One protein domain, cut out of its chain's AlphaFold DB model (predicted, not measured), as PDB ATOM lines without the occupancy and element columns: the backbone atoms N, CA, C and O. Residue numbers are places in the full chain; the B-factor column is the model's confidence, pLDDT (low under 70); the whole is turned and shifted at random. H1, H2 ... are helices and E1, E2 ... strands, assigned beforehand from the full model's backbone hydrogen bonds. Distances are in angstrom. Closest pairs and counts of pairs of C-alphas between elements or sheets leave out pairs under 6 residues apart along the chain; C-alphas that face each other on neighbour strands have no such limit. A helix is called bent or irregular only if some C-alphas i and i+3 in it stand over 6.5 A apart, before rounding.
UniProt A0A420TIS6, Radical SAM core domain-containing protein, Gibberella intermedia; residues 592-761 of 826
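This is residues 592 to 761 of the 826 residues of the protein "Radical SAM core domain-containing protein" of Gibberella intermedia (UniProt A0A420TIS6). A twisted five-stranded sheet is covered on one face by H3, H4 and H7, and H1 packs on H3 and H4 as a further helix beyond them. H5 packs beside H7, H2 only grazes the sheet, and H6 lies beyond the sheet, far from H1 along the longest axis. The printed part has 170 residues with seven named helices and five named strands, in the order H1 E1 E2 H2 H3 E3 H4 E4 H5 E5 H6 H7. The sheet is mixed, in the order E1 E2 E3 E4 E5, and the class is mixed, helices and strands. The whole is compact, with a radius of gyration of the C-alphas of 16.0 A, yet elongated in outline, spanning 56 by 34 by 30 A.

H1, residues 592 to 606, begins at C-alpha 592 (159.786, 142.281, 126.409) and is 21.1 A long. E1 is residues 613 to 620, 17.3 A, and E2 residues 630 to 635, 16.3 A. H2 is residues 648 to 652, and H3 residues 660 to 669. E3, residues 674 to 679, begins at C-alpha 674 (150.114, 153.741, 143.258). H4 is residues 688 to 697, E4 residues 701 to 706, H5 residues 711 to 719 and E5 residues 725 to 729. H6, residues 734 to 741, is irregular: C-alphas 735 and 738 are 7.6 A apart. H7, residues 747 to 759, is 18.3 A long and ends at C-alpha 759 (145.805, 143.769, 164.022).

E1 and E2 form an antiparallel hairpin, with N 617 and O 632 2.8 A apart. The pairs E2 and E3, E3 and E4, and E4 and E5 are parallel, with N 633 to O 676 at 2.8 A, N 677 to O 703 at 2.8 A and N 706 to O 727 at 2.9 A. Three strand-helix-strand units, parallel neighbour strands joined through helices, have right-handed crossovers: E2, H2 H3, E3; E3, H4, E4; and E4, H5, E5. H3 runs along E2 at a height over the sheet of 9.5 A, and H4 is on the same face at 10.0 A. H1 touches H3, closest C-alphas Ala 606 and Val 661 at 5.9 A. H5 touches H7 through Pro 711 and Ser 753, C-alphas 4.7 A apart. H6 and H7 only just touch, with 3 pairs of C-alphas within 8 A, the closest Leu 734 and Pro 747 at 5.6 A. Every O i to N i+4 pair is within hydrogen-bond range in H1, H2, H3, H4, H5 and H7; in H6, 2 of 4 are.

The C-alphas farthest apart are those of Leu 592 and Glu 735, 56.2 A. The printed part has no cut, and the link from E2 to H2 is long, with 12 residues. Mean pLDDT of the printed part is 91.8, and residues 592 to 595 are under 70.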
ATOM      1  N   LEU A 592     160.734 143.178 127.076       64.50
ATOM      2  CA  LEU A 592     159.786 142.281 126.409       64.50
ATOM      3  C   LEU A 592     159.104 141.300 127.366       64.50
ATOM      4  O   LEU A 592     157.891 141.102 127.305       64.50
ATOM      5  N   SER A 593     159.871 140.696 128.274       65.75
ATOM      6  CA  SER A 593     159.328 139.815 129.312       65.75
ATOM      7  C   SER A 593     158.305 140.549 130.187       65.75
ATOM      8  O   SER A 593     157.218 140.033 130.468       65.75
ATOM      9  N   ASN A 594     158.605 141.799 130.550       67.88
ATOM     10  CA  ASN A 594     157.701 142.642 131.324       67.88
ATOM     11  C   ASN A 594     156.449 143.059 130.533       67.88
ATOM     12  O   ASN A 594     155.351 143.012 131.090       67.88
ATOM     13  N   GLU A 595     156.582 143.423 129.255       69.44
ATOM     14  CA  GLU A 595     155.455 143.762 128.371       69.44
ATOM     15  C   GLU A 595     154.491 142.577 128.209       69.44
ATOM     16  O   GLU A 595     153.291 142.724 128.442       69.44
ATOM     17  N   ASN A 596     155.014 141.382 127.913       73.62
ATOM     18  CA  ASN A 596     154.207 140.164 127.782       73.62
ATOM     19  C   ASN A 596     153.478 139.819 129.087       73.62
ATOM     20  O   ASN A 596     152.294 139.472 129.076       73.62
ATOM     21  N   LYS A 597     154.160 139.958 130.232       80.31
ATOM     22  CA  LYS A 597     153.543 139.757 131.547       80.31
ATOM     23  C   LYS A 597     152.393 140.741 131.781       80.31
ATOM     24  O   LYS A 597     151.346 140.335 132.277       80.31
ATOM     25  N   LEU A 598     152.568 142.018 131.440       82.56
ATOM     26  CA  LEU A 598     151.525 143.034 131.612       82.56
ATOM     27  C   LEU A 598     150.327 142.801 130.683       82.56
ATOM     28  O   LEU A 598     149.196 142.935 131.143       82.56
ATOM     29  N   GLN A 599     150.549 142.384 129.434       81.38
ATOM     30  CA  GLN A 599     149.466 142.032 128.505       81.38
ATOM     31  C   GLN A 599     148.632 140.846 129.006       81.38
ATOM     32  O   GLN A 599     147.404 140.861 128.907       81.38
ATOM     33  N   GLU A 600     149.271 139.823 129.576       85.00
ATOM     34  CA  GLU A 600     148.552 138.680 130.144       85.00
ATOM     35  C   GLU A 600     147.740 139.076 131.385       85.00
ATOM     36  O   GLU A 600     146.588 138.670 131.542       85.00
ATOM     37  N   LEU A 601     148.298 139.937 132.242       90.00
ATOM     38  CA  LEU A 601     147.562 140.498 133.374       90.00
ATOM     39  C   LEU A 601     146.389 141.378 132.912       90.00
ATOM     40  O   LEU A 601     145.316 141.293 133.503       90.00
ATOM     41  N   GLU A 602     146.535 142.157 131.837       90.88
ATOM     42  CA  GLU A 602     145.437 142.946 131.261       90.88
ATOM     43  C   GLU A 602     144.276 142.051 130.796       90.88
ATOM     44  O   GLU A 602     143.117 142.341 131.104       90.88
ATOM     45  N   LYS A 603     144.566 140.920 130.134       89.12
ATOM     46  CA  LYS A 603     143.535 139.933 129.760       89.12
ATOM     47  C   LYS A 603     142.799 139.389 130.984       89.12
ATOM     48  O   LYS A 603     141.579 139.229 130.946       89.12
ATOM     49  N   GLN A 604     143.517 139.139 132.081       91.94
ATOM     50  CA  GLN A 604     142.904 138.711 133.340       91.94
ATOM     51  C   GLN A 604     142.020 139.809 133.948       91.94
ATOM     52  O   GLN A 604     140.937 139.493 134.437       91.94
ATOM     53  N   VAL A 605     142.420 141.088 133.871       93.00
ATOM     54  CA  VAL A 605     141.585 142.222 134.313       93.00
ATOM     55  C   VAL A 605     140.304 142.301 133.488       93.00
ATOM     56  O   VAL A 605     139.225 142.446 134.058       93.00
ATOM     57  N   ALA A 606     140.393 142.138 132.166       90.75
ATOM     58  CA  ALA A 606     139.234 142.162 131.272       90.75
ATOM     59  C   ALA A 606     138.222 141.032 131.552       90.75
ATOM     60  O   ALA A 606     137.036 141.172 131.252       90.75
ATOM     61  N   ALA A 607     138.666 139.922 132.149       92.31
ATOM     62  CA  ALA A 607     137.799 138.812 132.539       92.31
ATOM     63  C   ALA A 607     137.053 139.042 133.871       92.31
ATOM     64  O   ALA A 607     136.121 138.293 134.187       92.31
ATOM     65  N   ILE A 608     137.436 140.053 134.665       93.62
ATOM     66  CA  ILE A 608     136.792 140.357 135.949       93.62
ATOM     67  C   ILE A 608     135.397 140.941 135.711       93.62
ATOM     68  O   ILE A 608     135.204 141.888 134.954       93.62
ATOM     69  N   LYS A 609     134.413 140.389 136.422       89.12
ATOM     70  CA  LYS A 609     133.035 140.889 136.469       89.12
ATOM     71  C   LYS A 609     132.760 141.511 137.837       89.12
ATOM     72  O   LYS A 609     133.403 141.139 138.814       89.12
ATOM     73  N   ASP A 610     131.754 142.384 137.907       88.06
ATOM     74  CA  ASP A 610     131.239 142.945 139.169       88.06
ATOM     75  C   ASP A 610     132.268 143.799 139.938       88.06
ATOM     76  O   ASP A 610     132.553 143.551 141.108       88.06
ATOM     77  N   LEU A 611     132.859 144.784 139.249       92.94
ATOM     78  CA  LEU A 611     133.637 145.882 139.843       92.94
ATOM     79  C   LEU A 611     133.435 147.175 139.022       92.94
ATOM     80  O   LEU A 611     134.281 147.525 138.200       92.94
ATOM     81  N   PRO A 612     132.282 147.846 139.169       92.25
ATOM     82  CA  PRO A 612     131.958 149.055 138.419       92.25
ATOM     83  C   PRO A 612     132.806 150.252 138.873       92.25
ATOM     84  O   PRO A 612     132.903 150.537 140.071       92.25
ATOM     85  N   VAL A 613     133.378 150.972 137.909       93.50
ATOM     86  CA  VAL A 613     134.134 152.209 138.139       93.50
ATOM     87  C   VAL A 613     133.192 153.395 137.962       93.50
ATOM     88  O   VAL A 613     132.611 153.601 136.903       93.50
ATOM     89  N   ALA A 614     133.023 154.158 139.033       91.19
ATOM     90  CA  ALA A 614     132.176 155.339 139.075       91.19
ATOM     91  C   ALA A 614     132.929 156.644 138.816       91.19
ATOM     92  O   ALA A 614     132.312 157.667 138.568       91.19
ATOM     93  N   GLY A 615     134.256 156.604 138.892       91.81
ATOM     94  CA  GLY A 615     135.105 157.745 138.598       91.81
ATOM     95  C   GLY A 615     136.575 157.366 138.615       91.81
ATOM     96  O   GLY A 615     136.978 156.456 139.347       91.81
ATOM     97  N   TYR A 616     137.394 158.071 137.837       94.44
ATOM     98  CA  TYR A 616     138.841 157.867 137.842       94.44
ATOM     99  C   TYR A 616     139.624 159.180 137.788       94.44
ATOM    100  O   TYR A 616     139.596 159.907 136.797       94.44
ATOM    101  N   ILE A 617     140.392 159.457 138.843       93.88
ATOM    102  CA  ILE A 617     141.332 160.578 138.898       93.88
ATOM    103  C   ILE A 617     142.729 160.049 138.585       93.88
ATOM    104  O   ILE A 617     143.314 159.279 139.350       93.88
ATOM    105  N   LYS A 618     143.289 160.498 137.457       91.88
ATOM    106  CA  LYS A 618     144.597 160.047 136.962       91.88
ATOM    107  C   LYS A 618     145.754 160.401 137.899       91.88
ATOM    108  O   LYS A 618     146.732 159.654 137.937       91.88
ATOM    109  N   SER A 619     145.657 161.493 138.659       91.75
ATOM    110  CA  SER A 619     146.725 161.951 139.552       91.75
ATOM    111  C   SER A 619     146.206 162.736 140.764       91.75
ATOM    112  O   SER A 619     145.363 163.616 140.613       91.75
ATOM    113  N   THR A 620     146.742 162.439 141.946       91.75
ATOM    114  CA  THR A 620     146.581 163.169 143.214       91.75
ATOM    115  C   THR A 620     147.910 163.170 143.977       91.75
ATOM    116  O   THR A 620     148.720 162.256 143.805       91.75
ATOM    117  N   LEU A 621     148.124 164.175 144.831       90.56
ATOM    118  CA  LEU A 621     149.322 164.334 145.668       90.56
ATOM    119  C   LEU A 621     149.059 164.105 147.169       90.56
ATOM    120  O   LEU A 621     150.001 164.115 147.958       90.56
ATOM    121  N   SER A 622     147.801 163.919 147.584       87.94
ATOM    122  CA  SER A 622     147.412 163.933 149.008       87.94
ATOM    123  C   SER A 622     146.712 162.668 149.506       87.94
ATOM    124  O   SER A 622     146.738 162.391 150.703       87.94
ATOM    125  N   ASP A 623     146.082 161.877 148.634       88.62
ATOM    126  CA  ASP A 623     145.134 160.838 149.079       88.62
ATOM    127  C   ASP A 623     145.768 159.493 149.460       88.62
ATOM    128  O   ASP A 623     145.064 158.599 149.946       88.62
ATOM    129  N   TYR A 624     147.083 159.342 149.275       92.06
ATOM    130  CA  TYR A 624     147.839 158.146 149.643       92.06
ATOM    131  C   TYR A 624     148.988 158.512 150.599       92.06
ATOM    132  O   TYR A 624     150.078 158.874 150.153       92.06
ATOM    133  N   PRO A 625     148.788 158.368 151.925       90.12
ATOM    134  CA  PRO A 625     149.827 158.645 152.912       90.12
ATOM    135  C   PRO A 625     151.119 157.859 152.646       90.12
ATOM    136  O   PRO A 625     151.097 156.643 152.458       90.12
ATOM    137  N   GLY A 626     152.255 158.559 152.635       84.94
ATOM    138  CA  GLY A 626     153.570 157.968 152.361       84.94
ATOM    139  C   GLY A 626     153.914 157.801 150.875       84.94
ATOM    140  O   GLY A 626     154.991 157.289 150.566       84.94
ATOM    141  N   LYS A 627     153.052 158.244 149.949       87.69
ATOM    142  CA  LYS A 627     153.331 158.304 148.506       87.69
ATOM    143  C   LYS A 627     153.209 159.748 148.016       87.69
ATOM    144  O   LYS A 627     152.245 160.424 148.347       87.69
ATOM    145  N   MET A 628     154.171 160.214 147.214       85.62
ATOM    146  CA  MET A 628     154.135 161.576 146.652       85.62
ATOM    147  C   MET A 628     153.024 161.760 145.611       85.62
ATOM    148  O   MET A 628     152.528 162.866 145.442       85.62
ATOM    149  N   GLN A 629     152.658 160.692 144.896       90.88
ATOM    150  CA  GLN A 629     151.657 160.728 143.837       90.88
ATOM    151  C   GLN A 629     150.895 159.400 143.769       90.88
ATOM    152  O   GLN A 629     151.488 158.328 143.918       90.88
ATOM    153  N   ALA A 630     149.588 159.468 143.525       95.12
ATOM    154  CA  ALA A 630     148.723 158.309 143.317       95.12
ATOM    155  C   ALA A 630     147.638 158.600 142.270       95.12
ATOM    156  O   ALA A 630     147.416 159.748 141.899       95.12
ATOM    157  N   SER A 631     146.946 157.565 141.801       96.75
ATOM    158  CA  SER A 631     145.678 157.687 141.068       96.75
ATOM    159  C   SER A 631     144.532 157.211 141.963       96.75
ATOM    160  O   SER A 631     144.766 156.396 142.853       96.75
ATOM    161  N   ILE A 632     143.301 157.672 141.737       96.75
ATOM    162  CA  ILE A 632     142.129 157.269 142.532       96.75
ATOM    163  C   ILE A 632     141.084 156.646 141.617       96.75
ATOM    164  O   ILE A 632     140.658 157.273 140.653       96.75
ATOM    165  N   MET A 633     140.654 155.431 141.939       96.50
ATOM    166  CA  MET A 633     139.511 154.761 141.328       96.50
ATOM    167  C   MET A 633     138.351 154.758 142.318       96.50
ATOM    168  O   MET A 633     138.471 154.211 143.415       96.50
ATOM    169  N   PHE A 634     137.221 155.331 141.920       95.50
ATOM    170  CA  PHE A 634     135.987 155.298 142.688       95.50
ATOM    171  C   PHE A 634     135.113 154.136 142.220       95.50
ATOM    172  O   PHE A 634     134.896 153.959 141.026       95.50
ATOM    173  N   THR A 635     134.605 153.341 143.154       94.50
ATOM    174  CA  THR A 635     133.625 152.276 142.891       94.50
ATOM    175  C   THR A 635     132.198 152.810 142.994       94.50
ATOM    176  O   THR A 635     131.942 153.749 143.754       94.50
ATOM    177  N   SER A 636     131.258 152.224 142.245       92.19
ATOM    178  CA  SER A 636     129.840 152.614 142.324       92.19
ATOM    179  C   SER A 636     129.112 151.903 143.463       92.19
ATOM    180  O   SER A 636     129.515 150.823 143.882       92.19
ATOM    181  N   ARG A 637     128.004 152.484 143.937       92.44
ATOM    182  CA  ARG A 637     127.113 151.964 144.991       92.44
ATOM    183  C   ARG A 637     127.752 151.838 146.374       92.44
ATOM    184  O   ARG A 637     128.879 151.398 146.547       92.44
ATOM    185  N   CYS A 638     126.977 152.175 147.400       93.88
ATOM    186  CA  CYS A 638     127.357 151.980 148.798       93.88
ATOM    187  C   CYS A 638     126.197 151.327 149.551       93.88
ATOM    188  O   CYS A 638     125.050 151.753 149.423       93.88
ATOM    189  N   ASN A 639     126.477 150.317 150.371       93.31
ATOM    190  CA  ASN A 639     125.455 149.637 151.170       93.31
ATOM    191  C   ASN A 639     124.909 150.484 152.336       93.31
ATOM    192  O   ASN A 639     123.807 150.207 152.815       93.31
ATOM    193  N   LEU A 640     125.647 151.507 152.781       92.12
ATOM    194  CA  LEU A 640     125.166 152.462 153.783       92.12
ATOM    195  C   LEU A 640     124.310 153.572 153.174       92.12
ATOM    196  O   LEU A 640     123.343 153.975 153.809       92.12
ATOM    197  N   ALA A 641     124.644 154.030 151.962       91.81
ATOM    198  CA  ALA A 641     123.940 155.099 151.249       91.81
ATOM    199  C   ALA A 641     123.512 156.258 152.173       91.81
ATOM    200  O   ALA A 641     122.332 156.598 152.258       91.81
ATOM    201  N   CYS A 642     124.476 156.805 152.927       92.44
ATOM    202  CA  CYS A 642     124.208 157.826 153.935       92.44
ATOM    203  C   CYS A 642     123.536 159.053 153.290       92.44
ATOM    204  O   CYS A 642     124.085 159.567 152.313       92.44
ATOM    205  N   PRO A 643     122.427 159.577 153.846       89.88
ATOM    206  CA  PRO A 643     121.704 160.721 153.274       89.88
ATOM    207  C   PRO A 643     122.567 161.974 153.036       89.88
ATOM    208  O   PRO A 643     122.356 162.711 152.081       89.88
ATOM    209  N   TRP A 644     123.587 162.179 153.868       91.75
ATOM    210  CA  TRP A 644     124.521 163.310 153.816       91.75
ATOM    211  C   TRP A 644     125.763 163.062 152.938       91.75
ATOM    212  O   TRP A 644     126.712 163.842 152.969       91.75
ATOM    213  N   CYS A 645     125.834 161.958 152.191       91.31
ATOM    214  CA  CYS A 645     127.013 161.648 151.384       91.31
ATOM    215  C   CYS A 645     127.166 162.641 150.219       91.31
ATOM    216  O   CYS A 645     126.277 162.724 149.377       91.31
ATOM    217  N   HIS A 646     128.312 163.329 150.132       89.19
ATOM    218  CA  HIS A 646     128.632 164.256 149.033       89.19
ATOM    219  C   HIS A 646     128.901 163.558 147.688       89.19
ATOM    220  O   HIS A 646     128.980 164.221 146.659       89.19
ATOM    221  N   ASN A 647     129.036 162.228 147.692       88.62
ATOM    222  CA  ASN A 647     129.222 161.386 146.509       88.62
ATOM    223  C   ASN A 647     127.898 160.734 146.066       88.62
ATOM    224  O   ASN A 647     127.877 159.563 145.681       88.62
ATOM    225  N   GLY A 648     126.783 161.469 146.161       86.62
ATOM    226  CA  GLY A 648     125.430 160.996 145.850       86.62
ATOM    227  C   GLY A 648     125.316 160.256 144.510       86.62
ATOM    228  O   GLY A 648     124.867 159.107 144.531       86.62
ATOM    229  N   PRO A 649     125.801 160.829 143.389       87.06
ATOM    230  CA  PRO A 649     125.804 160.169 142.078       87.06
ATOM    231  C   PRO A 649     126.451 158.770 142.096       87.06
ATOM    232  O   PRO A 649     125.829 157.771 141.723       87.06
ATOM    233  N   LEU A 650     127.665 158.659 142.658       87.00
ATOM    234  CA  LEU A 650     128.400 157.388 142.748       87.00
ATOM    235  C   LEU A 650     127.626 156.352 143.580       87.00
ATOM    236  O   LEU A 650     127.567 155.169 143.237       87.00
ATOM    237  N   VAL A 651     127.007 156.788 144.683       86.62
ATOM    238  CA  VAL A 651     126.229 155.933 145.595       86.62
ATOM    239  C   VAL A 651     124.933 155.431 144.952       86.62
ATOM    240  O   VAL A 651     124.543 154.289 145.207       86.62
ATOM    241  N   GLN A 652     124.289 156.237 144.104       84.62
ATOM    242  CA  GLN A 652     123.095 155.846 143.342       84.62
ATOM    243  C   GLN A 652     123.411 154.874 142.196       84.62
ATOM    244  O   GLN A 652     122.505 154.256 141.634       84.62
ATOM    245  N   GLY A 653     124.697 154.640 141.929       82.00
ATOM    246  CA  GLY A 653     125.162 153.680 140.939       82.00
ATOM    247  C   GLY A 653     125.451 154.298 139.579       82.00
ATOM    248  O   GLY A 653     125.601 153.534 138.625       82.00
ATOM    249  N   GLU A 654     125.543 155.627 139.486       84.62
ATOM    250  CA  GLU A 654     126.099 156.280 138.303       84.62
ATOM    251  C   GLU A 654     127.539 155.805 138.100       84.62
ATOM    252  O   GLU A 654     128.302 155.640 139.060       84.62
ATOM    253  N   CYS A 655     127.869 155.489 136.851       81.69
ATOM    254  CA  CYS A 655     129.176 154.990 136.457       81.69
ATOM    255  C   CYS A 655     129.722 155.832 135.308       81.69
ATOM    256  O   CYS A 655     128.959 156.223 134.426       81.69
ATOM    257  N   ASP A 656     131.034 156.047 135.311       78.56
ATOM    258  CA  ASP A 656     131.741 156.634 134.177       78.56
ATOM    259  C   ASP A 656     131.899 155.597 133.049       78.56
ATOM    260  O   ASP A 656     131.733 154.391 133.252       78.56
ATOM    261  N   GLU A 657     132.286 156.051 131.854       84.94
ATOM    262  CA  GLU A 657     132.659 155.160 130.740       84.94
ATOM    263  C   GLU A 657     133.988 154.415 130.982       84.94
ATOM    264  O   GLU A 657     134.303 153.449 130.289       84.94
ATOM    265  N   VAL A 658     134.779 154.850 131.971       89.44
ATOM    266  CA  VAL A 658     136.087 154.270 132.299       89.44
ATOM    267  C   VAL A 658     135.915 152.875 132.899       89.44
ATOM    268  O   VAL A 658     135.197 152.695 133.876       89.44
ATOM    269  N   THR A 659     136.633 151.882 132.378       93.50
ATOM    270  CA  THR A 659     136.612 150.510 132.907       93.50
ATOM    271  C   THR A 659     137.811 150.213 133.814       93.50
ATOM    272  O   THR A 659     138.825 150.912 133.802       93.50
ATOM    273  N   ILE A 660     137.757 149.109 134.569       95.06
ATOM    274  CA  ILE A 660     138.919 148.613 135.334       95.06
ATOM    275  C   ILE A 660     140.120 148.266 134.437       95.06
ATOM    276  O   ILE A 660     141.261 148.328 134.895       95.06
ATOM    277  N   VAL A 661     139.881 147.946 133.158       94.56
ATOM    278  CA  VAL A 661     140.943 147.712 132.171       94.56
ATOM    279  C   VAL A 661     141.635 149.031 131.829       94.56
ATOM    280  O   VAL A 661     142.861 149.089 131.805       94.56
ATOM    281  N   ASP A 662     140.874 150.113 131.654       94.31
ATOM    282  CA  ASP A 662     141.429 151.446 131.387       94.31
ATOM    283  C   ASP A 662     142.225 151.976 132.584       94.31
ATOM    284  O   ASP A 662     143.322 152.516 132.415       94.31
ATOM    285  N   VAL A 663     141.723 151.744 133.804       95.31
ATOM    286  CA  VAL A 663     142.456 152.035 135.045       95.31
ATOM    287  C   VAL A 663     143.774 151.260 135.083       95.31
ATOM    288  O   VAL A 663     144.811 151.856 135.373       95.31
ATOM    289  N   PHE A 664     143.751 149.959 134.763       95.88
ATOM    290  CA  PHE A 664     144.938 149.101 134.749       95.88
ATOM    291  C   PHE A 664     145.974 149.538 133.702       95.88
ATOM    292  O   PHE A 664     147.154 149.665 134.034       95.88
ATOM    293  N   ARG A 665     145.558 149.839 132.465       92.31
ATOM    294  CA  ARG A 665     146.452 150.364 131.413       92.31
ATOM    295  C   ARG A 665     147.100 151.674 131.829       92.31
ATOM    296  O   ARG A 665     148.308 151.849 131.693       92.31
ATOM    297  N   HIS A 666     146.305 152.588 132.376       93.69
ATOM    298  CA  HIS A 666     146.825 153.875 132.803       93.69
ATOM    299  C   HIS A 666     147.833 153.709 133.947       93.69
ATOM    300  O   HIS A 666     148.967 154.158 133.818       93.69
ATOM    301  N   ILE A 667     147.487 153.011 135.035       92.88
ATOM    302  CA  ILE A 667     148.385 152.896 136.196       92.88
ATOM    303  C   ILE A 667     149.673 152.108 135.907       92.88
ATOM    304  O   ILE A 667     150.702 152.367 136.527       92.88
ATOM    305  N   THR A 668     149.645 151.151 134.975       89.88
ATOM    306  CA  THR A 668     150.843 150.383 134.584       89.88
ATOM    307  C   THR A 668     151.797 151.197 133.707       89.88
ATOM    308  O   THR A 668     153.011 150.973 133.776       89.88
ATOM    309  N   SER A 669     151.261 152.169 132.958       86.31
ATOM    310  CA  SER A 669     152.019 153.145 132.162       86.31
ATOM    311  C   SER A 669     152.641 154.280 132.984       86.31
ATOM    312  O   SER A 669     153.564 154.938 132.506       86.31
ATOM    313  N   THR A 670     152.178 154.521 134.215       86.12
ATOM    314  CA  THR A 670     152.715 155.607 135.042       86.12
ATOM    315  C   THR A 670     153.926 155.172 135.868       86.12
ATOM    316  O   THR A 670     154.077 154.008 136.249       86.12
ATOM    317  N   SER A 671     154.794 156.131 136.199       82.56
ATOM    318  CA  SER A 671     155.968 155.891 137.045       82.56
ATOM    319  C   SER A 671     155.613 155.678 138.521       82.56
ATOM    320  O   SER A 671     156.309 154.940 139.215       82.56
ATOM    321  N   HIS A 672     154.527 156.285 139.018       87.31
ATOM    322  CA  HIS A 672     154.172 156.258 140.444       87.31
ATOM    323  C   HIS A 672     153.557 154.937 140.922       87.31
ATOM    324  O   HIS A 672     153.613 154.654 142.120       87.31
ATOM    325  N   ARG A 673     152.947 154.151 140.020       93.19
ATOM    326  CA  ARG A 673     152.364 152.814 140.277       93.19
ATOM    327  C   ARG A 673     151.645 152.674 141.626       93.19
ATOM    328  O   ARG A 673     151.827 151.693 142.346       93.19
ATOM    329  N   SER A 674     150.839 153.671 141.984       95.56
ATOM    330  CA  SER A 674     150.114 153.741 143.258       95.56
ATOM    331  C   SER A 674     148.641 154.068 143.009       95.56
ATOM    332  O   SER A 674     148.337 155.098 142.407       95.56
ATOM    333  N   LEU A 675     147.731 153.198 143.455       97.69
ATOM    334  CA  LEU A 675     146.286 153.309 143.233       97.69
ATOM    335  C   LEU A 675     145.527 153.355 144.563       97.69
ATOM    336  O   LEU A 675     145.707 152.497 145.424       97.69
ATOM    337  N   VAL A 676     144.637 154.331 144.706       97.75
ATOM    338  CA  VAL A 676     143.647 154.405 145.780       97.75
ATOM    339  C   VAL A 676     142.327 153.855 145.245       97.75
ATOM    340  O   VAL A 676     141.782 154.385 144.281       97.75
ATOM    341  N   VAL A 677     141.807 152.796 145.856       97.44
ATOM    342  CA  VAL A 677     140.483 152.239 145.569       97.44
ATOM    343  C   VAL A 677     139.514 152.779 146.616       97.44
ATOM    344  O   VAL A 677     139.605 152.424 147.789       97.44
ATOM    345  N   SER A 678     138.616 153.667 146.193       94.31
ATOM    346  CA  SER A 678     137.701 154.423 147.057       94.31
ATOM    347  C   SER A 678     136.298 154.504 146.429       94.31
ATOM    348  O   SER A 678     135.933 153.662 145.603       94.31
ATOM    349  N   GLY A 679     135.478 155.486 146.805       88.38
ATOM    350  CA  GLY A 679     134.144 155.725 146.232       88.38
ATOM    351  C   GLY A 679     133.018 155.222 147.120       88.38
ATOM    352  O   GLY A 679     133.030 155.509 148.309       88.38
ATOM    353  N   GLY A 680     132.032 154.533 146.537       89.44
ATOM    354  CA  GLY A 680     130.863 154.005 147.240       89.44
ATOM    355  C   GLY A 680     131.223 153.079 148.409       89.44
ATOM    356  O   GLY A 680     131.469 153.531 149.521       89.44
ATOM    357  N   GLU A 681     131.185 151.767 148.213       94.94
ATOM    358  CA  GLU A 681     131.825 150.825 149.133       94.94
ATOM    359  C   GLU A 681     132.528 149.739 148.321       94.94
ATOM    360  O   GLU A 681     131.862 148.812 147.860       94.94
ATOM    361  N   PRO A 682     133.862 149.803 148.158       96.44
ATOM    362  CA  PRO A 682     134.583 148.829 147.349       96.44
ATOM    363  C   PRO A 682     134.342 147.377 147.774       96.44
ATOM    364  O   PRO A 682     134.248 146.491 146.925       96.44
ATOM    365  N   THR A 683     134.216 147.110 149.080       96.25
ATOM    366  CA  THR A 683     134.165 145.737 149.609       96.25
ATOM    367  C   THR A 683     132.855 144.991 149.338       96.25
ATOM    368  O   THR A 683     132.785 143.798 149.628       96.25
ATOM    369  N   ILE A 684     131.825 145.635 148.771       94.62
ATOM    370  CA  ILE A 684     130.592 144.931 148.362       94.62
ATOM    371  C   ILE A 684     130.718 144.240 146.999       94.62
ATOM    372  O   ILE A 684     129.890 143.387 146.674       94.62
ATOM    373  N   HIS A 685     131.726 144.609 146.207       95.31
ATOM    374  CA  HIS A 685     131.898 144.170 144.823       95.31
ATOM    375  C   HIS A 685     132.713 142.882 144.746       95.31
ATOM    376  O   HIS A 685     133.833 142.812 145.263       95.31
ATOM    377  N   ARG A 686     132.196 141.852 144.064       94.25
ATOM    378  CA  ARG A 686     132.881 140.548 143.973       94.25
ATOM    379  C   ARG A 686     134.184 140.624 143.180       94.25
ATOM    380  O   ARG A 686     135.094 139.835 143.433       94.25
ATOM    381  N   GLY A 687     134.285 141.566 142.245       95.44
ATOM    382  CA  GLY A 687     135.468 141.769 141.417       95.44
ATOM    383  C   GLY A 687     136.645 142.432 142.140       95.44
ATOM    384  O   GLY A 687     137.754 142.398 141.608       95.44
ATOM    385  N   LEU A 688     136.459 142.970 143.357       97.12
ATOM    386  CA  LEU A 688     137.525 143.660 144.098       97.12
ATOM    387  C   LEU A 688     138.737 142.751 144.357       97.12
ATOM    388  O   LEU A 688     139.859 143.109 144.017       97.12
ATOM    389  N   LEU A 689     138.527 141.571 144.948       96.81
ATOM    390  CA  LEU A 689     139.626 140.676 145.332       96.81
ATOM    391  C   LEU A 689     140.442 140.172 144.127       96.81
ATOM    392  O   LEU A 689     141.669 140.287 144.172       96.81
ATOM    393  N   PRO A 690     139.825 139.661 143.036       96.94
ATOM    394  CA  PRO A 690     140.557 139.348 141.809       96.94
ATOM    395  C   PRO A 690     141.365 140.534 141.277       96.94
ATOM    396  O   PRO A 690     142.521 140.361 140.901       96.94
ATOM    397  N   PHE A 691     140.793 141.741 141.301       97.62
ATOM    398  CA  PHE A 691     141.474 142.927 140.790       97.62
ATOM    399  C   PHE A 691     142.694 143.294 141.638       97.62
ATOM    400  O   PHE A 691     143.781 143.488 141.098       97.62
ATOM    401  N   LEU A 692     142.561 143.292 142.968       97.62
ATOM    402  CA  LEU A 692     143.674 143.559 143.881       97.62
ATOM    403  C   LEU A 692     144.825 142.546 143.722       97.62
ATOM    404  O   LEU A 692     145.991 142.937 143.758       97.62
ATOM    405  N   ARG A 693     144.524 141.259 143.487       96.88
ATOM    406  CA  ARG A 693     145.548 140.233 143.197       96.88
ATOM    407  C   ARG A 693     146.342 140.562 141.935       96.88
ATOM    408  O   ARG A 693     147.570 140.471 141.949       96.88
ATOM    409  N   ILE A 694     145.657 140.973 140.867       96.38
ATOM    410  CA  ILE A 694     146.309 141.350 139.606       96.38
ATOM    411  C   ILE A 694     147.150 142.618 139.784       96.38
ATOM    412  O   ILE A 694     148.304 142.648 139.355       96.38
ATOM    413  N   LEU A 695     146.628 143.631 140.486       96.12
ATOM    414  CA  LEU A 695     147.385 144.845 140.811       96.12
ATOM    415  C   LEU A 695     148.675 144.510 141.574       96.12
ATOM    416  O   LEU A 695     149.747 145.013 141.229       96.12
ATOM    417  N   LYS A 696     148.609 143.597 142.552       93.50
ATOM    418  CA  LYS A 696     149.792 143.155 143.299       93.50
ATOM    419  C   LYS A 696     150.794 142.408 142.414       93.50
ATOM    420  O   LYS A 696     151.991 142.676 142.504       93.50
ATOM    421  N   ALA A 697     150.330 141.536 141.515       90.50
ATOM    422  CA  ALA A 697     151.179 140.820 140.554       90.50
ATOM    423  C   ALA A 697     151.869 141.751 139.532       90.50
ATOM    424  O   ALA A 697     152.976 141.446 139.065       90.50
ATOM    425  N   ALA A 698     151.239 142.890 139.225       90.25
ATOM    426  CA  ALA A 698     151.780 143.973 138.401       90.25
ATOM    427  C   ALA A 698     152.723 144.925 139.171       90.25
ATOM    428  O   ALA A 698     153.319 145.823 138.573       90.25
ATOM    429  N   GLY A 699     152.884 144.733 140.487       91.81
ATOM    430  CA  GLY A 699     153.741 145.559 141.339       91.81
ATOM    431  C   GLY A 699     153.155 146.934 141.669       91.81
ATOM    432  O   GLY A 699     153.914 147.876 141.888       91.81
ATOM    433  N   ILE A 700     151.827 147.070 141.676       95.50
ATOM    434  CA  ILE A 700     151.132 148.319 142.008       95.50
ATOM    435  C   ILE A 700     150.899 148.386 143.518       95.50
ATOM    436  O   ILE A 700     150.460 147.413 144.133       95.50
ATOM    437  N   SER A 701     151.187 149.546 144.109       96.69
ATOM    438  CA  SER A 701     150.914 149.816 145.518       96.69
ATOM    439  C   SER A 701     149.462 150.255 145.700       96.69
ATOM    440  O   SER A 701     148.996 151.124 144.959       96.69
ATOM    441  N   VAL A 702     148.734 149.668 146.652       97.75
ATOM    442  CA  VAL A 702     147.282 149.877 146.771       97.75
ATOM    443  C   VAL A 702     146.868 150.404 148.138       97.75
ATOM    444  O   VAL A 702     147.171 149.803 149.171       97.75
ATOM    445  N   LYS A 703     146.087 151.487 148.127       97.69
ATOM    446  CA  LYS A 703     145.313 151.970 149.272       97.69
ATOM    447  C   LYS A 703     143.840 151.622 149.088       97.69
ATOM    448  O   LYS A 703     143.291 151.897 148.027       97.69
ATOM    449  N   LEU A 704     143.200 151.057 150.106       97.94
ATOM    450  CA  LEU A 704     141.771 150.730 150.088       97.94
ATOM    451  C   LEU A 704     141.007 151.580 151.105       97.94
ATOM    452  O   LEU A 704     141.331 151.546 152.290       97.94
ATOM    453  N   ASP A 705     139.979 152.290 150.653       97.12
ATOM    454  CA  ASP A 705     139.042 152.997 151.526       97.12
ATOM    455  C   ASP A 705     137.767 152.146 151.713       97.12
ATOM    456  O   ASP A 705     137.252 151.570 150.753       97.12
ATOM    457  N   SER A 706     137.253 152.040 152.941       96.19
ATOM    458  CA  SER A 706     136.048 151.258 153.260       96.19
ATOM    459  C   SER A 706     135.234 151.877 154.401       96.19
ATOM    460  O   SER A 706     135.749 152.574 155.268       96.19
ATOM    461  N   ASN A 707     133.942 151.581 154.458       95.06
ATOM    462  CA  ASN A 707     133.043 151.888 155.565       95.06
ATOM    463  C   ASN A 707     133.008 150.782 156.642       95.06
ATOM    464  O   ASN A 707     132.282 150.897 157.630       95.06
ATOM    465  N   GLY A 708     133.758 149.689 156.443       94.69
ATOM    466  CA  GLY A 708     133.965 148.620 157.422       94.69
ATOM    467  C   GLY A 708     132.796 147.660 157.632       94.69
ATOM    468  O   GLY A 708     132.798 146.886 158.589       94.69
ATOM    469  N   THR A 709     131.792 147.661 156.762       95.12
ATOM    470  CA  THR A 709     130.630 146.762 156.890       95.12
ATOM    471  C   THR A 709     130.884 145.317 156.432       95.12
ATOM    472  O   THR A 709     130.064 144.445 156.737       95.12
ATOM    473  N   SER A 710     132.011 145.043 155.761       95.69
ATOM    474  CA  SER A 710     132.359 143.732 155.178       95.69
ATOM    475  C   SER A 710     133.648 143.128 155.778       95.69
ATOM    476  O   SER A 710     134.657 143.005 155.076       95.69
ATOM    477  N   PRO A 711     133.650 142.703 157.058       96.12
ATOM    478  CA  PRO A 711     134.854 142.190 157.728       96.12
ATOM    479  C   PRO A 711     135.461 140.950 157.053       96.12
ATOM    480  O   PRO A 711     136.678 140.797 157.038       96.12
ATOM    481  N   GLU A 712     134.647 140.084 156.440       96.12
ATOM    482  CA  GLU A 712     135.146 138.880 155.753       96.12
ATOM    483  C   GLU A 712     136.008 139.209 154.524       96.12
ATOM    484  O   GLU A 712     137.015 138.545 154.276       96.12
ATOM    485  N   VAL A 713     135.660 140.266 153.781       96.50
ATOM    486  CA  VAL A 713     136.453 140.720 152.628       96.50
ATOM    487  C   VAL A 713     137.760 141.340 153.109       96.50
ATOM    488  O   VAL A 713     138.823 140.991 152.598       96.50
ATOM    489  N   LEU A 714     137.708 142.186 154.143       96.56
ATOM    490  CA  LEU A 714     138.908 142.775 154.747       96.56
ATOM    491  C   LEU A 714     139.862 141.698 155.282       96.56
ATOM    492  O   LEU A 714     141.066 141.761 155.042       96.56
ATOM    493  N   LYS A 715     139.332 140.660 155.935       96.88
ATOM    494  CA  LYS A 715     140.121 139.514 156.400       96.88
ATOM    495  C   LYS A 715     140.888 138.844 155.256       96.88
ATOM    496  O   LYS A 715     142.073 138.556 155.418       96.88
ATOM    497  N   GLN A 716     140.241 138.626 154.108       96.50
ATOM    498  CA  GLN A 716     140.897 138.056 152.926       96.50
ATOM    499  C   GLN A 716     141.970 138.994 152.366       96.50
ATOM    500  O   GLN A 716     143.109 138.562 152.179       96.50
ATOM    501  N   VAL A 717     141.643 140.283 152.207       97.19
ATOM    502  CA  VAL A 717     142.576 141.330 151.755       97.19
ATOM    503  C   VAL A 717     143.866 141.336 152.581       97.19
ATOM    504  O   VAL A 717     144.959 141.368 152.011       97.19
ATOM    505  N   PHE A 718     143.759 141.250 153.910       96.62
ATOM    506  CA  PHE A 718     144.923 141.212 154.795       96.62
ATOM    507  C   PHE A 718     145.663 139.873 154.750       96.62
ATOM    508  O   PHE A 718     146.890 139.868 154.671       96.62
ATOM    509  N   SER A 719     144.950 138.738 154.750       94.88
ATOM    510  CA  SER A 719     145.590 137.413 154.715       94.88
ATOM    511  C   SER A 719     146.428 137.185 153.454       94.88
ATOM    512  O   SER A 719     147.474 136.543 153.511       94.88
ATOM    513  N   GLU A 720     146.001 137.770 152.336       96.06
ATOM    514  CA  GLU A 720     146.677 137.682 151.043       96.06
ATOM    515  C   GLU A 720     147.632 138.861 150.779       96.06
ATOM    516  O   GLU A 720     148.290 138.896 149.742       96.06
ATOM    517  N   LYS A 721     147.750 139.816 151.717       96.00
ATOM    518  CA  LYS A 721     148.618 141.008 151.618       96.00
ATOM    519  C   LYS A 721     148.373 141.838 150.347       96.00
ATOM    520  O   LYS A 721     149.313 142.270 149.674       96.00
ATOM    521  N   LEU A 722     147.100 142.052 150.015       96.62
ATOM    522  CA  LEU A 722     146.685 142.659 148.744       96.62
ATOM    523  C   LEU A 722     146.763 144.190 148.708       96.62
ATOM    524  O   LEU A 722     146.672 144.776 147.633       96.62
ATOM    525  N   ILE A 723     146.922 144.839 149.859       97.31
ATOM    526  CA  ILE A 723     146.975 146.300 149.987       97.31
ATOM    527  C   ILE A 723     148.151 146.713 150.870       97.31
ATOM    528  O   ILE A 723     148.616 145.930 151.697       97.31
ATOM    529  N   ASP A 724     148.606 147.952 150.709       97.25
ATOM    530  CA  ASP A 724     149.695 148.539 151.496       97.25
ATOM    531  C   ASP A 724     149.211 149.665 152.425       97.25
ATOM    532  O   ASP A 724     149.970 150.122 153.277       97.25
ATOM    533  N   PHE A 725     147.962 150.123 152.276       97.38
ATOM    534  CA  PHE A 725     147.322 151.071 153.190       97.38
ATOM    535  C   PHE A 725     145.806 150.845 153.239       97.38
ATOM    536  O   PHE A 725     145.195 150.537 152.216       97.38
ATOM    537  N   VAL A 726     145.171 151.045 154.396       97.06
ATOM    538  CA  VAL A 726     143.703 151.008 154.523       97.06
ATOM    539  C   VAL A 726     143.170 152.243 155.242       97.06
ATOM    540  O   VAL A 726     143.669 152.615 156.300       97.06
ATOM    541  N   ALA A 727     142.144 152.884 154.692       96.75
ATOM    542  CA  ALA A 727     141.378 153.888 155.415       96.75
ATOM    543  C   ALA A 727     139.974 153.359 155.707       96.75
ATOM    544  O   ALA A 727     139.320 152.815 154.820       96.75
ATOM    545  N   MET A 728     139.506 153.524 156.942       96.50
ATOM    546  CA  MET A 728     138.141 153.159 157.311       96.50
ATOM    547  C   MET A 728     137.376 154.340 157.894       96.50
ATOM    548  O   MET A 728     137.820 154.966 158.856       96.50
ATOM    549  N   ASP A 729     136.185 154.597 157.359       94.75
ATOM    550  CA  ASP A 729     135.276 155.598 157.908       94.75
ATOM    551  C   ASP A 729     134.421 155.017 159.043       94.75
ATOM    552  O   ASP A 729     133.534 154.193 158.813       94.75
ATOM    553  N   ILE A 730     134.615 155.520 160.263       94.81
ATOM    554  CA  ILE A 730     133.724 155.299 161.403       94.81
ATOM    555  C   ILE A 730     132.722 156.454 161.441       94.81
ATOM    556  O   ILE A 730     133.088 157.599 161.689       94.81
ATOM    557  N   LYS A 731     131.443 156.176 161.178       93.38
ATOM    558  CA  LYS A 731     130.444 157.232 160.946       93.38
ATOM    559  C   LYS A 731     129.962 157.938 162.224       93.38
ATOM    560  O   LYS A 731     129.618 159.106 162.129       93.38
ATOM    561  N   CYS A 732     129.930 157.256 163.373       92.25
ATOM    562  CA  CYS A 732     129.559 157.784 164.703       92.25
ATOM    563  C   CYS A 732     129.733 156.685 165.779       92.25
ATOM    564  O   CYS A 732     130.313 155.633 165.482       92.25
ATOM    565  N   ALA A 733     129.174 156.868 166.985       92.00
ATOM    566  CA  ALA A 733     129.021 155.792 167.972       92.00
ATOM    567  C   ALA A 733     128.195 154.618 167.409       92.00
ATOM    568  O   ALA A 733     127.236 154.823 166.654       92.00
ATOM    569  N   LEU A 734     128.539 153.375 167.773       90.25
ATOM    570  CA  LEU A 734     127.948 152.164 167.180       90.25
ATOM    571  C   LEU A 734     126.430 152.064 167.397       90.25
ATOM    572  O   LEU A 734     125.710 151.636 166.491       90.25
ATOM    573  N   GLU A 735     125.924 152.492 168.556       88.88
ATOM    574  CA  GLU A 735     124.488 152.570 168.850       88.88
ATOM    575  C   GLU A 735     123.730 153.571 167.961       88.88
ATOM    576  O   GLU A 735     122.556 153.354 167.642       88.88
ATOM    577  N   ASN A 736     124.411 154.620 167.493       92.19
ATOM    578  CA  ASN A 736     123.826 155.729 166.742       92.19
ATOM    579  C   ASN A 736     123.908 155.555 165.217       92.19
ATOM    580  O   ASN A 736     123.336 156.359 164.478       92.19
ATOM    581  N   TYR A 737     124.513 154.472 164.709       92.12
ATOM    582  CA  TYR A 737     124.708 154.267 163.262       92.12
ATOM    583  C   TYR A 737     123.420 154.372 162.440       92.12
ATOM    584  O   TYR A 737     123.441 154.931 161.346       92.12
ATOM    585  N   LYS A 738     122.284 153.875 162.951       92.06
ATOM    586  CA  LYS A 738     120.997 153.982 162.239       92.06
ATOM    587  C   LYS A 738     120.540 155.436 162.107       92.06
ATOM    588  O   LYS A 738     119.983 155.787 161.072       92.06
ATOM    589  N   ARG A 739     120.765 156.249 163.144       92.12
ATOM    590  CA  ARG A 739     120.421 157.676 163.165       92.12
ATOM    591  C   ARG A 739     121.265 158.437 162.145       92.12
ATOM    592  O   ARG A 739     120.706 159.169 161.341       92.12
ATOM    593  N   VAL A 740     122.575 158.191 162.131       90.19
ATOM    594  CA  VAL A 740     123.523 158.936 161.289       90.19
ATOM    595  C   VAL A 740     123.531 158.458 159.836       90.19
ATOM    596  O   VAL A 740     123.549 159.267 158.919       90.19
ATOM    597  N   THR A 741     123.502 157.151 159.578       91.25
ATOM    598  CA  THR A 741     123.617 156.607 158.206       91.25
ATOM    599  C   THR A 741     122.269 156.318 157.546       91.25
ATOM    600  O   THR A 741     122.216 156.016 156.361       91.25
ATOM    601  N   GLY A 742     121.167 156.337 158.303       88.69
ATOM    602  CA  GLY A 742     119.848 155.898 157.833       88.69
ATOM    603  C   GLY A 742     119.694 154.372 157.706       88.69
ATOM    604  O   GLY A 742     118.590 153.884 157.441       88.69
ATOM    605  N   LYS A 743     120.760 153.586 157.928       89.88
ATOM    606  CA  LYS A 743     120.761 152.118 157.817       89.88
ATOM    607  C   LYS A 743     121.161 151.449 159.127       89.88
ATOM    608  O   LYS A 743     122.039 151.896 159.855       89.88
ATOM    609  N   LYS A 744     120.511 150.324 159.438       89.06
ATOM    610  CA  LYS A 744     120.850 149.522 160.619       89.06
ATOM    611  C   LYS A 744     122.009 148.581 160.285       89.06
ATOM    612  O   LYS A 744     121.824 147.635 159.526       89.06
ATOM    613  N   VAL A 745     123.161 148.805 160.909       91.06
ATOM    614  CA  VAL A 745     124.334 147.919 160.851       91.06
ATOM    615  C   VAL A 745     124.459 147.179 162.181       91.06
ATOM    616  O   VAL A 745     124.122 147.725 163.229       91.06
ATOM    617  N   LYS A 746     124.904 145.918 162.164       92.06
ATOM    618  CA  LYS A 746     125.203 145.184 163.403       92.06
ATOM    619  C   LYS A 746     126.527 145.716 163.983       92.06
ATOM    620  O   LYS A 746     127.530 145.567 163.288       92.06
ATOM    621  N   PRO A 747     126.571 146.230 165.230       91.81
ATOM    622  CA  PRO A 747     127.803 146.744 165.848       91.81
ATOM    623  C   PRO A 747     128.995 145.784 165.744       91.81
ATOM    624  O   PRO A 747     130.071 146.186 165.318       91.81
ATOM    625  N   LYS A 748     128.753 144.483 165.964       92.44
ATOM    626  CA  LYS A 748     129.772 143.424 165.872       92.44
ATOM    627  C   LYS A 748     130.511 143.345 164.532       92.44
ATOM    628  O   LYS A 748     131.642 142.879 164.503       92.44
ATOM    629  N   LEU A 749     129.882 143.737 163.419       93.56
ATOM    630  CA  LEU A 749     130.547 143.726 162.107       93.56
ATOM    631  C   LEU A 749     131.580 144.850 162.001       93.56
ATOM    632  O   LEU A 749     132.672 144.629 161.492       93.56
ATOM    633  N   LEU A 750     131.232 146.032 162.513       93.75
ATOM    634  CA  LEU A 750     132.111 147.196 162.527       93.75
ATOM    635  C   LEU A 750     133.261 146.984 163.514       93.75
ATOM    636  O   LEU A 750     134.407 147.238 163.160       93.75
ATOM    637  N   GLU A 751     132.969 146.439 164.701       94.81
ATOM    638  CA  GLU A 751     133.986 146.025 165.680       94.81
ATOM    639  C   GLU A 751     134.978 145.034 165.061       94.81
ATOM    640  O   GLU A 751     136.183 145.259 165.116       94.81
ATOM    641  N   ALA A 752     134.480 143.994 164.378       95.81
ATOM    642  CA  ALA A 752     135.334 143.014 163.712       95.81
ATOM    643  C   ALA A 752     136.248 143.650 162.649       95.81
ATOM    644  O   ALA A 752     137.432 143.326 162.594       95.81
ATOM    645  N   SER A 753     135.736 144.570 161.824       96.69
ATOM    646  CA  SER A 753     136.551 145.284 160.829       96.69
ATOM    647  C   SER A 753     137.612 146.176 161.478       96.69
ATOM    648  O   SER A 753     138.759 146.181 161.031       96.69
ATOM    649  N   ILE A 754     137.258 146.891 162.548       95.81
ATOM    650  CA  ILE A 754     138.184 147.749 163.301       95.81
ATOM    651  C   ILE A 754     139.313 146.911 163.914       95.81
ATOM    652  O   ILE A 754     140.487 147.260 163.772       95.81
ATOM    653  N   ASP A 755     138.979 145.786 164.543       95.25
ATOM    654  CA  ASP A 755     139.958 144.883 165.150       95.25
ATOM    655  C   ASP A 755     140.862 144.222 164.101       95.25
ATOM    656  O   ASP A 755     142.079 144.138 164.301       95.25
ATOM    657  N   LEU A 756     140.306 143.816 162.953       96.19
ATOM    658  CA  LEU A 756     141.076 143.307 161.813       96.19
ATOM    659  C   LEU A 756     142.067 144.350 161.295       96.19
ATOM    660  O   LEU A 756     143.242 144.038 161.128       96.19
ATOM    661  N   ILE A 757     141.629 145.594 161.087       95.94
ATOM    662  CA  ILE A 757     142.502 146.677 160.619       95.94
ATOM    663  C   ILE A 757     143.633 146.925 161.623       95.94
ATOM    664  O   ILE A 757     144.802 146.934 161.235       95.94
ATOM    665  N   LYS A 758     143.315 147.041 162.918       94.38
ATOM    666  CA  LYS A 758     144.308 147.319 163.972       94.38
ATOM    667  C   LYS A 758     145.340 146.202 164.132       94.38
ATOM    668  O   LYS A 758     146.489 146.492 164.455       94.38
ATOM    669  N   SER A 759     144.937 144.951 163.913       94.25
ATOM    670  CA  SER A 759     145.805 143.769 164.022       94.25
ATOM    671  C   SER A 759     146.458 143.333 162.703       94.25
ATOM    672  O   SER A 759     147.308 142.447 162.721       94.25
ATOM    673  N   SER A 760     146.123 143.969 161.572       93.00
ATOM    674  CA  SER A 760     146.588 143.569 160.231       93.00
ATOM    675  C   SER A 760     148.093 143.752 159.992       93.00
ATOM    676  O   SER A 760     148.663 143.095 159.123       93.00
ATOM    677  N   GLY A 761     148.733 144.678 160.716       91.75
ATOM    678  CA  GLY A 761     150.107 145.117 160.448       91.75
ATOM    679  C   GLY A 761     150.259 146.009 159.206       91.75
ATOM    680  O   GLY A 761     151.374 146.422 158.894       91.75
TER     681      GLY A 761